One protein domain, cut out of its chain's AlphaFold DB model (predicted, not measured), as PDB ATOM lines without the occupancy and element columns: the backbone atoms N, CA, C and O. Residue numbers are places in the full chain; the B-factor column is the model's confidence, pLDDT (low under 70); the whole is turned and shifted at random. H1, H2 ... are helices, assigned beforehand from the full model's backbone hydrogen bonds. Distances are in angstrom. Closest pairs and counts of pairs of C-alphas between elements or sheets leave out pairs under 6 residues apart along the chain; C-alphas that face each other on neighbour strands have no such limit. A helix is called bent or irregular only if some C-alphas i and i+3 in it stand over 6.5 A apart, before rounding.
ATOM      1  N   GLU A 790     -22.938 -16.010   2.968       37.44
ATOM      2  CA  GLU A 790     -23.330 -14.930   2.035       37.44
ATOM      3  C   GLU A 790     -22.375 -13.724   2.078       37.44
ATOM      4  O   GLU A 790     -22.040 -13.171   1.034       37.44
ATOM      5  N   VAL A 791     -21.834 -13.366   3.248       41.00
ATOM      6  CA  VAL A 791     -20.935 -12.198   3.377       41.00
ATOM      7  C   VAL A 791     -19.557 -12.462   2.751       41.00
ATOM      8  O   VAL A 791     -18.960 -11.575   2.155       41.00
ATOM      9  N   VAL A 792     -19.070 -13.710   2.794       42.50
ATOM     10  CA  VAL A 792     -17.771 -14.086   2.201       42.50
ATOM     11  C   VAL A 792     -17.856 -14.245   0.673       42.50
ATOM     12  O   VAL A 792     -16.841 -14.137  -0.014       42.50
ATOM     13  N   THR A 793     -19.043 -14.486   0.099       52.16
ATOM     14  CA  THR A 793     -19.195 -14.614  -1.362       52.16
ATOM     15  C   THR A 793     -19.261 -13.272  -2.076       52.16
ATOM     16  O   THR A 793     -18.691 -13.163  -3.162       52.16
ATOM     17  N   ASP A 794     -19.888 -12.259  -1.478       57.56
ATOM     18  CA  ASP A 794     -20.039 -10.951  -2.125       57.56
ATOM     19  C   ASP A 794     -18.701 -10.209  -2.223       57.56
ATOM     20  O   ASP A 794     -18.368  -9.716  -3.297       57.56
ATOM     21  N   GLU A 795     -17.854 -10.253  -1.188       63.94
ATOM     22  CA  GLU A 795     -16.508  -9.653  -1.227       63.94
ATOM     23  C   GLU A 795     -15.613 -10.286  -2.313       63.94
ATOM     24  O   GLU A 795     -14.919  -9.590  -3.057       63.94
ATOM     25  N   VAL A 796     -15.676 -11.613  -2.480       70.44
ATOM     26  CA  VAL A 796     -14.892 -12.338  -3.499       70.44
ATOM     27  C   VAL A 796     -15.421 -12.065  -4.913       70.44
ATOM     28  O   VAL A 796     -14.634 -11.971  -5.864       70.44
ATOM     29  N   ILE A 797     -16.741 -11.929  -5.070       75.19
ATOM     30  CA  ILE A 797     -17.381 -11.587  -6.347       75.19
ATOM     31  C   ILE A 797     -17.060 -10.138  -6.726       75.19
ATOM     32  O   ILE A 797     -16.651  -9.893  -7.860       75.19
ATOM     33  N   GLU A 798     -17.178  -9.193  -5.795       81.06
ATOM     34  CA  GLU A 798     -16.850  -7.783  -6.014       81.06
ATOM     35  C   GLU A 798     -15.366  -7.583  -6.344       81.06
ATOM     36  O   GLU A 798     -15.046  -6.863  -7.296       81.06
ATOM     37  N   CYS A 799     -14.461  -8.282  -5.648       83.75
ATOM     38  CA  CYS A 799     -13.034  -8.254  -5.965       83.75
ATOM     39  C   CYS A 799     -12.748  -8.810  -7.373       83.75
ATOM     40  O   CYS A 799     -11.994  -8.213  -8.151       83.75
ATOM     41  N   GLY A 800     -13.394  -9.921  -7.748       81.62
ATOM     42  CA  GLY A 800     -13.294 -10.486  -9.095       81.62
ATOM     43  C   GLY A 800     -13.802  -9.522 -10.172       81.62
ATOM     44  O   GLY A 800     -13.124  -9.296 -11.176       81.62
ATOM     45  N   VAL A 801     -14.969  -8.910  -9.958       86.00
ATOM     46  CA  VAL A 801     -15.574  -7.949 -10.892       86.00
ATOM     47  C   VAL A 801     -14.707  -6.697 -11.034       86.00
ATOM     48  O   VAL A 801     -14.472  -6.252 -12.161       86.00
ATOM     49  N   CYS A 802     -14.163  -6.181  -9.930       87.94
ATOM     50  CA  CYS A 802     -13.223  -5.064  -9.949       87.94
ATOM     51  C   CYS A 802     -11.995  -5.363 -10.804       87.94
ATOM     52  O   CYS A 802     -11.612  -4.553 -11.651       87.94
ATOM     53  N   HIS A 803     -11.399  -6.539 -10.629       85.31
ATOM     54  CA  HIS A 803     -10.215  -6.909 -11.390       85.31
ATOM     55  C   HIS A 803     -10.516  -7.023 -12.895       85.31
ATOM     56  O   HIS A 803      -9.744  -6.527 -13.716       85.31
ATOM     57  N   GLY A 804     -11.656  -7.615 -13.271       83.56
ATOM     58  CA  GLY A 804     -12.097  -7.698 -14.670       83.56
ATOM     59  C   GLY A 804     -12.335  -6.331 -15.321       83.56
ATOM     60  O   GLY A 804     -11.899  -6.087 -16.452       83.56
ATOM     61  N   ALA A 805     -12.963  -5.418 -14.578       88.06
ATOM     62  CA  ALA A 805     -13.203  -4.046 -15.012       88.06
ATOM     63  C   ALA A 805     -11.893  -3.265 -15.189       88.06
ATOM     64  O   ALA A 805     -11.647  -2.683 -16.248       88.06
ATOM     65  N   SER A 806     -11.017  -3.311 -14.184       86.75
ATOM     66  CA  SER A 806      -9.715  -2.636 -14.183       86.75
ATOM     67  C   SER A 806      -8.788  -3.168 -15.280       86.75
ATOM     68  O   SER A 806      -8.143  -2.376 -15.965       86.75
ATOM     69  N   SER A 807      -8.774  -4.482 -15.525       83.19
ATOM     70  CA  SER A 807      -7.971  -5.102 -16.590       83.19
ATOM     71  C   SER A 807      -8.375  -4.632 -17.994       83.19
ATOM     72  O   SER A 807      -7.530  -4.523 -18.884       83.19
ATOM     73  N   SER A 808      -9.652  -4.293 -18.186       83.06
ATOM     74  CA  SER A 808     -10.180  -3.793 -19.464       83.06
ATOM     75  C   SER A 808     -10.007  -2.277 -19.612       83.06
ATOM     76  O   SER A 808      -9.677  -1.785 -20.693       83.06
ATOM     77  N   LEU A 809     -10.166  -1.532 -18.515       85.56
ATOM     78  CA  LEU A 809     -10.040  -0.074 -18.484       85.56
ATOM     79  C   LEU A 809      -8.590   0.406 -18.584       85.56
ATOM     80  O   LEU A 809      -8.306   1.343 -19.331       85.56
ATOM     81  N   LEU A 810      -7.655  -0.221 -17.867       82.62
ATOM     82  CA  LEU A 810      -6.267   0.241 -17.775       82.62
ATOM     83  C   LEU A 810      -5.560   0.385 -19.138       82.62
ATOM     84  O   LEU A 810      -4.950   1.431 -19.378       82.62
ATOM     85  N   PRO A 811      -5.631  -0.591 -20.068       80.94
ATOM     86  CA  PRO A 811      -5.020  -0.457 -21.392       80.94
ATOM     87  C   PRO A 811      -5.638   0.667 -22.229       80.94
ATOM     88  O   PRO A 811      -4.943   1.299 -23.028       80.94
ATOM     89  N   TYR A 812      -6.941   0.913 -22.061       80.31
ATOM     90  CA  TYR A 812      -7.662   1.960 -22.777       80.31
ATOM     91  C   TYR A 812      -7.295   3.353 -22.260       80.31
ATOM     92  O   TYR A 812      -6.981   4.243 -23.055       80.31
ATOM     93  N   LEU A 813      -7.270   3.511 -20.936       77.50
ATOM     94  CA  LEU A 813      -6.950   4.760 -20.251       77.50
ATOM     95  C   LEU A 813      -5.491   5.164 -20.473       77.50
ATOM     96  O   LEU A 813      -5.221   6.298 -20.850       77.50
ATOM     97  N   ARG A 814      -4.548   4.218 -20.408       75.88
ATOM     98  CA  ARG A 814      -3.125   4.485 -20.703       75.88
ATOM     99  C   ARG A 814      -2.862   4.927 -22.148       75.88
ATOM    100  O   ARG A 814      -1.798   5.466 -22.439       75.88
ATOM    101  N   LYS A 815      -3.801   4.677 -23.069       73.62
ATOM    102  CA  LYS A 815      -3.691   5.037 -24.491       73.62
ATOM    103  C   LYS A 815      -4.335   6.391 -24.824       73.62
ATOM    104  O   LYS A 815      -3.973   6.977 -25.842       73.62
ATOM    105  N   HIS A 816      -5.255   6.884 -23.995       67.69
ATOM    106  CA  HIS A 816      -5.961   8.150 -24.199       67.69
ATOM    107  C   HIS A 816      -5.542   9.150 -23.118       67.69
ATOM    108  O   HIS A 816      -5.983   9.052 -21.984       67.69
ATOM    109  N   THR A 817      -4.692  10.113 -23.476       57.69
ATOM    110  CA  THR A 817      -4.089  11.092 -22.549       57.69
ATOM    111  C   THR A 817      -4.976  12.305 -22.236       57.69
ATOM    112  O   THR A 817      -4.561  13.183 -21.489       57.69
ATOM    113  N   GLU A 818      -6.174  12.388 -22.820       60.16
ATOM    114  CA  GLU A 818      -7.166  13.439 -22.551       60.16
ATOM    115  C   GLU A 818      -8.323  12.843 -21.730       60.16
ATOM    116  O   GLU A 818      -9.364  12.458 -22.265       60.16
ATOM    117  N   HIS A 819      -8.107  12.713 -20.418       56.88
ATOM    118  CA  HIS A 819      -9.032  12.064 -19.478       56.88
ATOM    119  C   HIS A 819     -10.335  12.853 -19.235       56.88
ATOM    120  O   HIS A 819     -11.345  12.270 -18.845       56.88
ATOM    121  N   ASP A 820     -10.357  14.152 -19.548       56.28
ATOM    122  CA  ASP A 820     -11.503  15.042 -19.300       56.28
ATOM    123  C   ASP A 820     -12.689  14.838 -20.265       56.28
ATOM    124  O   ASP A 820     -13.770  15.384 -20.042       56.28
ATOM    125  N   ALA A 821     -12.515  14.051 -21.333       59.72
ATOM    126  CA  ALA A 821     -13.531  13.850 -22.372       59.72
ATOM    127  C   ALA A 821     -14.226  12.475 -22.334       59.72
ATOM    128  O   ALA A 821     -15.134  12.238 -23.133       59.72
ATOM    129  N   ILE A 822     -13.816  11.561 -21.446       70.44
ATOM    130  CA  ILE A 822     -14.349  10.192 -21.407       70.44
ATOM    131  C   ILE A 822     -15.559  10.147 -20.467       70.44
ATOM    132  O   ILE A 822     -15.445  10.374 -19.261       70.44
ATOM    133  N   GLY A 823     -16.740   9.856 -21.017       76.31
ATOM    134  CA  GLY A 823     -17.965   9.740 -20.234       76.31
ATOM    135  C   GLY A 823     -17.984   8.471 -19.380       76.31
ATOM    136  O   GLY A 823     -17.437   7.436 -19.754       76.31
ATOM    137  N   VAL A 824     -18.697   8.508 -18.250       76.94
ATOM    138  CA  VAL A 824     -18.893   7.326 -17.386       76.94
ATOM    139  C   VAL A 824     -19.572   6.181 -18.153       76.94
ATOM    140  O   VAL A 824     -19.247   5.019 -17.941       76.94
ATOM    141  N   SER A 825     -20.455   6.500 -19.107       77.25
ATOM    142  CA  SER A 825     -21.079   5.505 -19.987       77.25
ATOM    143  C   SER A 825     -20.061   4.773 -20.870       77.25
ATOM    144  O   SER A 825     -20.183   3.565 -21.048       77.25
ATOM    145  N   ASP A 826     -19.045   5.475 -21.381       80.00
ATOM    146  CA  ASP A 826     -17.993   4.875 -22.210       80.00
ATOM    147  C   ASP A 826     -17.070   3.996 -21.356       80.00
ATOM    148  O   ASP A 826     -16.663   2.914 -21.779       80.00
ATOM    149  N   LEU A 827     -16.795   4.417 -20.114       81.62
ATOM    150  CA  LEU A 827     -16.054   3.602 -19.148       81.62
ATOM    151  C   LEU A 827     -16.790   2.293 -18.842       81.62
ATOM    152  O   LEU A 827     -16.146   1.253 -18.799       81.62
ATOM    153  N   ILE A 828     -18.116   2.310 -18.670       83.75
ATOM    154  CA  ILE A 828     -18.906   1.091 -18.413       83.75
ATOM    155  C   ILE A 828     -18.858   0.140 -19.612       83.75
ATOM    156  O   ILE A 828     -18.656  -1.060 -19.420       83.75
ATOM    157  N   GLU A 829     -19.023   0.659 -20.835       82.44
ATOM    158  CA  GLU A 829     -18.976  -0.165 -22.051       82.44
ATOM    159  C   GLU A 829     -17.632  -0.893 -22.189       82.44
ATOM    160  O   GLU A 829     -17.611  -2.063 -22.559       82.44
ATOM    161  N   ILE A 830     -16.528  -0.229 -21.840       83.94
ATOM    162  CA  ILE A 830     -15.171  -0.780 -21.954       83.94
ATOM    163  C   ILE A 830     -14.832  -1.695 -20.772       83.94
ATOM    164  O   ILE A 830     -14.262  -2.769 -20.951       83.94
ATOM    165  N   ALA A 831     -15.176  -1.287 -19.552       85.00
ATOM    166  CA  ALA A 831     -14.859  -2.020 -18.331       85.00
ATOM    167  C   ALA A 831     -15.580  -3.366 -18.255       85.00
ATOM    168  O   ALA A 831     -14.986  -4.389 -17.918       85.00
ATOM    169  N   CYS A 832     -16.872  -3.365 -18.573       88.44
ATOM    170  CA  CYS A 832     -17.729  -4.523 -18.364       88.44
ATOM    171  C   CYS A 832     -17.757  -5.473 -19.568       88.44
ATOM    172  O   CYS A 832     -18.459  -6.480 -19.518       88.44
ATOM    173  N   GLU A 833     -16.979  -5.196 -20.624       80.06
ATOM    174  CA  GLU A 833     -16.889  -6.041 -21.823       80.06
ATOM    175  C   GLU A 833     -16.335  -7.443 -21.512       80.06
ATOM    176  O   GLU A 833     -16.804  -8.431 -22.077       80.06
ATOM    177  N   ASN A 834     -15.377  -7.541 -20.582       70.50
ATOM    178  CA  ASN A 834     -14.730  -8.805 -20.207       70.50
ATOM    179  C   ASN A 834     -15.290  -9.430 -18.917       70.50
ATOM    180  O   ASN A 834     -14.739 -10.414 -18.418       70.50
ATOM    181  N   VAL A 835     -16.374  -8.876 -18.365       81.44
ATOM    182  CA  VAL A 835     -17.040  -9.407 -17.167       81.44
ATOM    183  C   VAL A 835     -18.227 -10.286 -17.594       81.44
ATOM    184  O   VAL A 835     -19.000  -9.875 -18.461       81.44
ATOM    185  N   PRO A 836     -18.423 -11.486 -17.008       78.44
ATOM    186  CA  PRO A 836     -19.552 -12.351 -17.352       78.44
ATOM    187  C   PRO A 836     -20.903 -11.645 -17.194       78.44
ATOM    188  O   PRO A 836     -21.114 -10.892 -16.243       78.44
ATOM    189  N   ALA A 837     -21.863 -11.949 -18.075       69.25
ATOM    190  CA  ALA A 837     -23.157 -11.258 -18.132       69.25
ATOM    191  C   ALA A 837     -23.939 -11.291 -16.802       69.25
ATOM    192  O   ALA A 837     -24.613 -10.319 -16.461       69.25
ATOM    193  N   LYS A 838     -23.792 -12.373 -16.021       71.19
ATOM    194  CA  LYS A 838     -24.371 -12.513 -14.672       71.19
ATOM    195  C   LYS A 838     -23.923 -11.397 -13.715       71.19
ATOM    196  O   LYS A 838     -24.688 -11.009 -12.840       71.19
ATOM    197  N   TYR A 839     -22.718 -10.862 -13.904       79.62
ATOM    198  CA  TYR A 839     -22.103  -9.847 -13.046       79.62
ATOM    199  C   TYR A 839     -22.042  -8.456 -13.696       79.62
ATOM    200  O   TYR A 839     -21.475  -7.528 -13.124       79.62
ATOM    201  N   TYR A 840     -22.659  -8.275 -14.870       80.44
ATOM    202  CA  TYR A 840     -22.653  -6.996 -15.586       80.44
ATOM    203  C   TYR A 840     -23.273  -5.864 -14.760       80.44
ATOM    204  O   TYR A 840     -22.753  -4.755 -14.761       80.44
ATOM    205  N   LYS A 841     -24.361  -6.146 -14.029       80.81
ATOM    206  CA  LYS A 841     -25.021  -5.154 -13.169       80.81
ATOM    207  C   LYS A 841     -24.056  -4.632 -12.094       80.81
ATOM    208  O   LYS A 841     -23.836  -3.428 -12.026       80.81
ATOM    209  N   ILE A 842     -23.396  -5.548 -11.383       81.31
ATOM    210  CA  ILE A 842     -22.387  -5.246 -10.354       81.31
ATOM    211  C   ILE A 842     -21.226  -4.442 -10.957       81.31
ATOM    212  O   ILE A 842     -20.820  -3.423 -10.406       81.31
ATOM    213  N   CYS A 843     -20.736  -4.843 -12.135       85.00
ATOM    214  CA  CYS A 843     -19.691  -4.104 -12.845       85.00
ATOM    215  C   CYS A 843     -20.135  -2.681 -13.212       85.00
ATOM    216  O   CYS A 843     -19.392  -1.727 -12.994       85.00
ATOM    217  N   SER A 844     -21.351  -2.524 -13.739       85.94
ATOM    218  CA  SER A 844     -21.864  -1.222 -14.161       85.94
ATOM    219  C   SER A 844     -22.048  -0.265 -12.985       85.94
ATOM    220  O   SER A 844     -21.637   0.886 -13.088       85.94
ATOM    221  N   GLU A 845     -22.574  -0.744 -11.858       83.56
ATOM    222  CA  GLU A 845     -22.742   0.045 -10.632       83.56
ATOM    223  C   GLU A 845     -21.377   0.427 -10.042       83.56
ATOM    224  O   GLU A 845     -21.129   1.588  -9.719       83.56
ATOM    225  N   MET A 846     -20.428  -0.510 -10.012       84.81
ATOM    226  CA  MET A 846     -19.066  -0.244  -9.554       84.81
ATOM    227  C   MET A 846     -18.346   0.791 -10.435       84.81
ATOM    228  O   MET A 846     -17.688   1.686  -9.911       84.81
ATOM    229  N   VAL A 847     -18.470   0.720 -11.761       84.25
ATOM    230  CA  VAL A 847     -17.832   1.689 -12.672       84.25
ATOM    231  C   VAL A 847     -18.553   3.041 -12.646       84.25
ATOM    232  O   VAL A 847     -17.906   4.073 -12.816       84.25
ATOM    233  N   GLN A 848     -19.858   3.078 -12.359       83.38
ATOM    234  CA  GLN A 848     -20.578   4.333 -12.119       83.38
ATOM    235  C   GLN A 848     -20.035   5.083 -10.901       83.38
ATOM    236  O   GLN A 848     -19.856   6.299 -10.970       83.38
ATOM    237  N   VAL A 849     -19.744   4.361  -9.819       80.06
ATOM    238  CA  VAL A 849     -19.263   4.948  -8.561       80.06
ATOM    239  C   VAL A 849     -17.758   5.228  -8.610       80.06
ATOM    240  O   VAL A 849     -17.318   6.333  -8.298       80.06
ATOM    241  N   TYR A 850     -16.955   4.255  -9.046       82.25
ATOM    242  CA  TYR A 850     -15.493   4.298  -8.943       82.25
ATOM    243  C   TYR A 850     -14.774   4.561 -10.270       82.25
ATOM    244  O   TYR A 850     -13.557   4.718 -10.268       82.25
ATOM    245  N   GLY A 851     -15.470   4.646 -11.409       80.25
ATOM    246  CA  GLY A 851     -14.840   4.751 -12.735       80.25
ATOM    247  C   GLY A 851     -13.900   5.951 -12.891       80.25
ATOM    248  O   GLY A 851     -12.829   5.820 -13.480       80.25
ATOM    249  N   LYS A 852     -14.243   7.101 -12.298       80.62
ATOM    250  CA  LYS A 852     -13.362   8.284 -12.272       80.62
ATOM    251  C   LYS A 852     -12.154   8.099 -11.351       80.62
ATOM    252  O   LYS A 852     -11.064   8.543 -11.690       80.62
ATOM    253  N   SER A 853     -12.331   7.416 -10.223       80.94
ATOM    254  CA  SER A 853     -11.238   7.079  -9.304       80.94
ATOM    255  C   SER A 853     -10.272   6.087  -9.950       80.94
ATOM    256  O   SER A 853      -9.069   6.308  -9.918       80.94
ATOM    257  N   ILE A 854     -10.784   5.054 -10.628       80.94
ATOM    258  CA  ILE A 854      -9.989   4.109 -11.430       80.94
ATOM    259  C   ILE A 854      -9.215   4.864 -12.521       80.94
ATOM    260  O   ILE A 854      -8.033   4.595 -12.730       80.94
ATOM    261  N   MET A 855      -9.848   5.847 -13.170       75.06
ATOM    262  CA  MET A 855      -9.197   6.711 -14.154       75.06
ATOM    263  C   MET A 855      -8.052   7.531 -13.554       75.06
ATOM    264  O   MET A 855      -6.943   7.472 -14.077       75.06
ATOM    265  N   HIS A 856      -8.270   8.216 -12.432       76.00
ATOM    266  CA  HIS A 856      -7.224   9.006 -11.778       76.00
ATOM    267  C   HIS A 856      -6.072   8.134 -11.252       76.00
ATOM    268  O   HIS A 856      -4.900   8.447 -11.448       76.00
ATOM    269  N   LEU A 857      -6.382   6.974 -10.665       76.38
ATOM    270  CA  LEU A 857      -5.371   6.017 -10.205       76.38
ATOM    271  C   LEU A 857      -4.538   5.452 -11.369       76.38
ATOM    272  O   LEU A 857      -3.342   5.190 -11.206       76.38
ATOM    273  N   SER A 858      -5.133   5.334 -12.563       71.31
ATOM    274  CA  SER A 858      -4.449   4.864 -13.775       71.31
ATOM    275  C   SER A 858      -3.418   5.841 -14.358       71.31
ATOM    276  O   SER A 858      -2.586   5.417 -15.165       71.31
ATOM    277  N   GLU A 859      -3.428   7.113 -13.936       69.19
ATOM    278  CA  GLU A 859      -2.453   8.135 -14.361       69.19
ATOM    279  C   GLU A 859      -1.044   7.835 -13.829       69.19
ATOM    280  O   GLU A 859      -0.030   8.231 -14.412       69.19
ATOM    281  N   SER A 860      -0.963   7.086 -12.729       68.38
ATOM    282  CA  SER A 860       0.303   6.641 -12.166       68.38
ATOM    283  C   SER A 860       0.802   5.369 -12.873       68.38
ATOM    284  O   SER A 860       0.158   4.324 -12.912       68.38
ATOM    285  N   ILE A 861       2.007   5.443 -13.446       57.59
ATOM    286  CA  ILE A 861       2.599   4.388 -14.298       57.59
ATOM    287  C   ILE A 861       2.854   3.061 -13.544       57.59
ATOM    288  O   ILE A 861       3.093   2.031 -14.169       57.59
ATOM    289  N   VAL A 862       2.802   3.069 -12.208       56.19
ATOM    290  CA  VAL A 862       3.278   1.974 -11.341       56.19
ATOM    291  C   VAL A 862       2.141   1.105 -10.780       56.19
ATOM    292  O   VAL A 862       2.418   0.053 -10.216       56.19
ATOM    293  N   ILE A 863       0.876   1.501 -10.940       64.25
ATOM    294  CA  ILE A 863      -0.255   0.802 -10.310       64.25
ATOM    295  C   ILE A 863      -0.807  -0.300 -11.236       64.25
ATOM    296  O   ILE A 863      -1.133  -0.054 -12.402       64.25
ATOM    297  N   ASP A 864      -0.888  -1.527 -10.717       68.50
ATOM    298  CA  ASP A 864      -1.486  -2.709 -11.351       68.50
ATOM    299  C   ASP A 864      -2.986  -2.852 -11.018       68.50
ATOM    300  O   ASP A 864      -3.507  -2.190 -10.117       68.50
ATOM    301  N   GLU A 865      -3.697  -3.727 -11.738       69.94
ATOM    302  CA  GLU A 865      -5.134  -3.997 -11.558       69.94
ATOM    303  C   GLU A 865      -5.485  -4.310 -10.094       69.94
ATOM    304  O   GLU A 865      -6.491  -3.825  -9.569       69.94
ATOM    305  N   SER A 866      -4.633  -5.094  -9.428       67.81
ATOM    306  CA  SER A 866      -4.796  -5.515  -8.034       67.81
ATOM    307  C   SER A 866      -4.677  -4.332  -7.073       67.81
ATOM    308  O   SER A 866      -5.481  -4.202  -6.149       67.81
ATOM    309  N   SER A 867      -3.712  -3.433  -7.306       73.50
ATOM    310  CA  SER A 867      -3.528  -2.256  -6.460       73.50
ATOM    311  C   SER A 867      -4.644  -1.226  -6.632       73.50
ATOM    312  O   SER A 867      -4.973  -0.569  -5.645       73.50
ATOM    313  N   ILE A 868      -5.256  -1.089  -7.816       80.31
ATOM    314  CA  ILE A 868      -6.444  -0.230  -7.981       80.31
ATOM    315  C   ILE A 868      -7.600  -0.775  -7.150       80.31
ATOM    316  O   ILE A 868      -8.195  -0.033  -6.370       80.31
ATOM    317  N   CYS A 869      -7.889  -2.072  -7.273       82.06
ATOM    318  CA  CYS A 869      -9.005  -2.698  -6.569       82.06
ATOM    319  C   CYS A 869      -8.839  -2.695  -5.047       82.06
ATOM    320  O   CYS A 869      -9.825  -2.547  -4.327       82.06
ATOM    321  N   ALA A 870      -7.604  -2.784  -4.554       78.94
ATOM    322  CA  ALA A 870      -7.313  -2.634  -3.134       78.94
ATOM    323  C   ALA A 870      -7.473  -1.184  -2.642       78.94
ATOM    324  O   ALA A 870      -8.051  -0.951  -1.584       78.94
ATOM    325  N   GLN A 871      -7.037  -0.195  -3.430       75.19
ATOM    326  CA  GLN A 871      -7.157   1.223  -3.064       75.19
ATOM    327  C   GLN A 871      -8.601   1.735  -3.072       75.19
ATOM    328  O   GLN A 871      -8.937   2.601  -2.270       75.19
ATOM    329  N   ILE A 872      -9.468   1.186  -3.929       79.38
ATOM    330  CA  ILE A 872     -10.910   1.485  -3.894       79.38
ATOM    331  C   ILE A 872     -11.686   0.594  -2.905       79.38
ATOM    332  O   ILE A 872     -12.913   0.659  -2.862       79.38
ATOM    333  N   GLY A 873     -10.990  -0.243  -2.125       77.12
ATOM    334  CA  GLY A 873     -11.576  -1.057  -1.057       77.12
ATOM    335  C   GLY A 873     -12.407  -2.251  -1.531       77.12
ATOM    336  O   GLY A 873     -13.228  -2.750  -0.770       77.12
ATOM    337  N   LYS A 874     -12.224  -2.702  -2.778       81.31
ATOM    338  CA  LYS A 874     -12.938  -3.857  -3.352       81.31
ATOM    339  C   LYS A 874     -12.165  -5.170  -3.276       81.31
ATOM    340  O   LYS A 874     -12.761  -6.215  -3.481       81.31
ATOM    341  N   CYS A 875     -10.870  -5.129  -2.972       78.12
ATOM    342  CA  CYS A 875     -10.044  -6.308  -2.701       78.12
ATOM    343  C   CYS A 875      -9.180  -6.078  -1.455       78.12
ATOM    344  O   CYS A 875      -8.775  -4.947  -1.180       78.12
ATOM    345  N   TYR A 876      -8.807  -7.142  -0.742       77.19
ATOM    346  CA  TYR A 876      -7.796  -7.035   0.315       77.19
ATOM    347  C   TYR A 876      -6.386  -6.871  -0.278       77.19
ATOM    348  O   TYR A 876      -6.049  -7.482  -1.291       77.19
ATOM    349  N   ASN A 877      -5.513  -6.127   0.415       58.88
ATOM    350  CA  ASN A 877      -4.125  -5.856  -0.007       58.88
ATOM    351  C   ASN A 877      -3.266  -7.117  -0.275       58.88
ATOM    352  O   ASN A 877      -2.242  -7.027  -0.947       58.88
ATOM    353  N   TYR A 878      -3.658  -8.283   0.253       55.06
ATOM    354  CA  TYR A 878      -2.933  -9.555   0.119       55.06
ATOM    355  C   TYR A 878      -3.654 -10.595  -0.755       55.06
ATOM    356  O   TYR A 878      -3.136 -11.697  -0.963       55.06
ATOM    357  N   GLU A 879      -4.847 -10.279  -1.259       55.91
ATOM    358  CA  GLU A 879      -5.643 -11.207  -2.055       55.91
ATOM    359  C   GLU A 879      -5.129 -11.229  -3.499       55.91
ATOM    360  O   GLU A 879      -5.001 -10.195  -4.152       55.91
ATOM    361  N   ARG A 880      -4.787 -12.413  -4.026       55.12
ATOM    362  CA  ARG A 880      -4.351 -12.539  -5.426       55.12
ATOM    363  C   ARG A 880      -5.562 -12.342  -6.338       55.12
ATOM    364  O   ARG A 880      -6.253 -13.305  -6.660       55.12
ATOM    365  N   SER A 881      -5.795 -11.112  -6.780       53.81
ATOM    366  CA  SER A 881      -6.970 -10.693  -7.559       53.81
ATOM    367  C   SER A 881      -7.193 -11.498  -8.854       53.81
ATOM    368  O   SER A 881      -8.328 -11.703  -9.278       53.81
ATOM    369  N   SER A 882      -6.136 -12.071  -9.437       55.25
ATOM    370  CA  SER A 882      -6.226 -12.986 -10.587       55.25
ATOM    371  C   SER A 882      -6.915 -14.324 -10.275       55.25
ATOM    372  O   SER A 882      -7.581 -14.886 -11.144       55.25
ATOM    373  N   LEU A 883      -6.813 -14.825  -9.038       57.47
ATOM    374  CA  LEU A 883      -7.537 -16.012  -8.564       57.47
ATOM    375  C   LEU A 883      -9.019 -15.707  -8.315       57.47
ATOM    376  O   LEU A 883      -9.860 -16.561  -8.587       57.47
ATOM    377  N   ALA A 884      -9.344 -14.499  -7.845       59.38
ATOM    378  CA  ALA A 884     -10.725 -14.044  -7.681       59.38
ATOM    379  C   ALA A 884     -11.421 -13.873  -9.043       59.38
ATOM    380  O   ALA A 884     -12.526 -14.376  -9.240       59.38
ATOM    381  N   PHE A 885     -10.738 -13.282 -10.034       56.12
ATOM    382  CA  PHE A 885     -11.272 -13.187 -11.396       56.12
ATOM    383  C   PHE A 885     -11.446 -14.565 -12.061       56.12
ATOM    384  O   PHE A 885     -12.467 -14.817 -12.699       56.12
ATOM    385  N   ALA A 886     -10.505 -15.496 -11.866       60.75
ATOM    386  CA  ALA A 886     -10.617 -16.870 -12.374       60.75
ATOM    387  C   ALA A 886     -11.818 -17.641 -11.788       60.75
ATOM    388  O   ALA A 886     -12.363 -18.516 -12.452       60.75
ATOM    389  N   ARG A 887     -12.253 -17.312 -10.562       59.31
ATOM    390  CA  ARG A 887     -13.432 -17.919  -9.920       59.31
ATOM    391  C   ARG A 887     -14.760 -17.440 -10.502       59.31
ATOM    392  O   ARG A 887     -15.726 -18.187 -10.434       59.31
ATOM    393  N   ILE A 888     -14.813 -16.225 -11.053       61.12
ATOM    394  CA  ILE A 888     -16.035 -15.689 -11.675       61.12
ATOM    395  C   ILE A 888     -16.084 -15.908 -13.192       61.12
ATOM    396  O   ILE A 888     -17.162 -15.839 -13.769       61.12
ATOM    397  N   SER A 889     -14.940 -16.162 -13.835       54.53
ATOM    398  CA  SER A 889     -14.819 -16.390 -15.286       54.53
ATOM    399  C   SER A 889     -14.798 -17.873 -15.695       54.53
ATOM    400  O   SER A 889     -14.712 -18.158 -16.890       54.53
ATOM    401  N   GLY A 890     -14.857 -18.789 -14.720       41.72
ATOM    402  CA  GLY A 890     -14.842 -20.246 -14.901       41.72
ATOM    403  C   GLY A 890     -16.216 -20.880 -15.060       41.72
ATOM    404  O   GLY A 890     -17.157 -20.429 -14.369       41.72
TER     405      GLY A 890
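AT A GLANCE: This is residues 790 to 890 of the 890 residues of the protein "Saposin-like type B, region 2" of Musca domestica (UniProt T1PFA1). A long helix, H1, runs through the middle, and four shorter helices pack round it, crossing it at wide angles. H3, with a strong kink, packs on both H1 and H2 and only just touches H4, with 3 pairs of C-alphas within 8 A, while H5 crosses H1 and is apart from H2 and H3. The 101 printed residues include five named helices, H1 to H5 in chain order, and no named strand: the class is all helix. The whole is compact, with a radius of gyration of the C-alphas of 12.5 A and spans of 40, 27 and 21 A.

IN THESE COORDINATES: H1, residues 790 to 813, begins at C-alpha 790 (-23.330, -14.930, 2.035) and measures 34.0 A, with a kink of 25 degrees near residue 807. H2 is residues 824 to 834, 16.9 A. H3, residues 837 to 858, measures 25.1 A and has a kink of 69 degrees near residue 848. H2 and H3 are irregular: C-alphas 831 and 834 are 7.0 A apart, and C-alphas 849 and 852 are 7.7 A apart. H4 is residues 865 to 871, and H5, residues 881 to 888, ends at C-alpha 888 (-16.035, -15.689, -11.675).

HOW THE PARTS SIT: H1 is the hub. Its residues 804 to 809 touch H2, closest at the C-alphas of Ala 805 and Ala 831, 4.2 A; the 72 degrees is only just about perpendicular. H1 touches H3 at a steep tilt of 56 degrees, the same way, closest at the C-alphas of Val 801 and Cys 843, 6.0 A. Residues 799 to 810 touch H4, closest at the C-alphas of Ser 806 and Glu 865, 5.5 A. Residues 796 to 804 touch H5, closest at the C-alphas of Gly 800 and Phe 885, 4.1 A. H2 and H5 are apart. Every O i to N i+4 pair is within hydrogen-bond range in H4 and H5, against 16 of 20 in H1, 5 of 7 in H2 and 14 of 18 in H3.

THE WHOLE: The C-alphas of Glu 790 and Glu 818, the two farthest apart, are 40.9 A apart. The printed part has no cut and no long link. Mean pLDDT of the printed part is 72.5; 35 residues are under 70, among them 790 to 795 and 877 to 890.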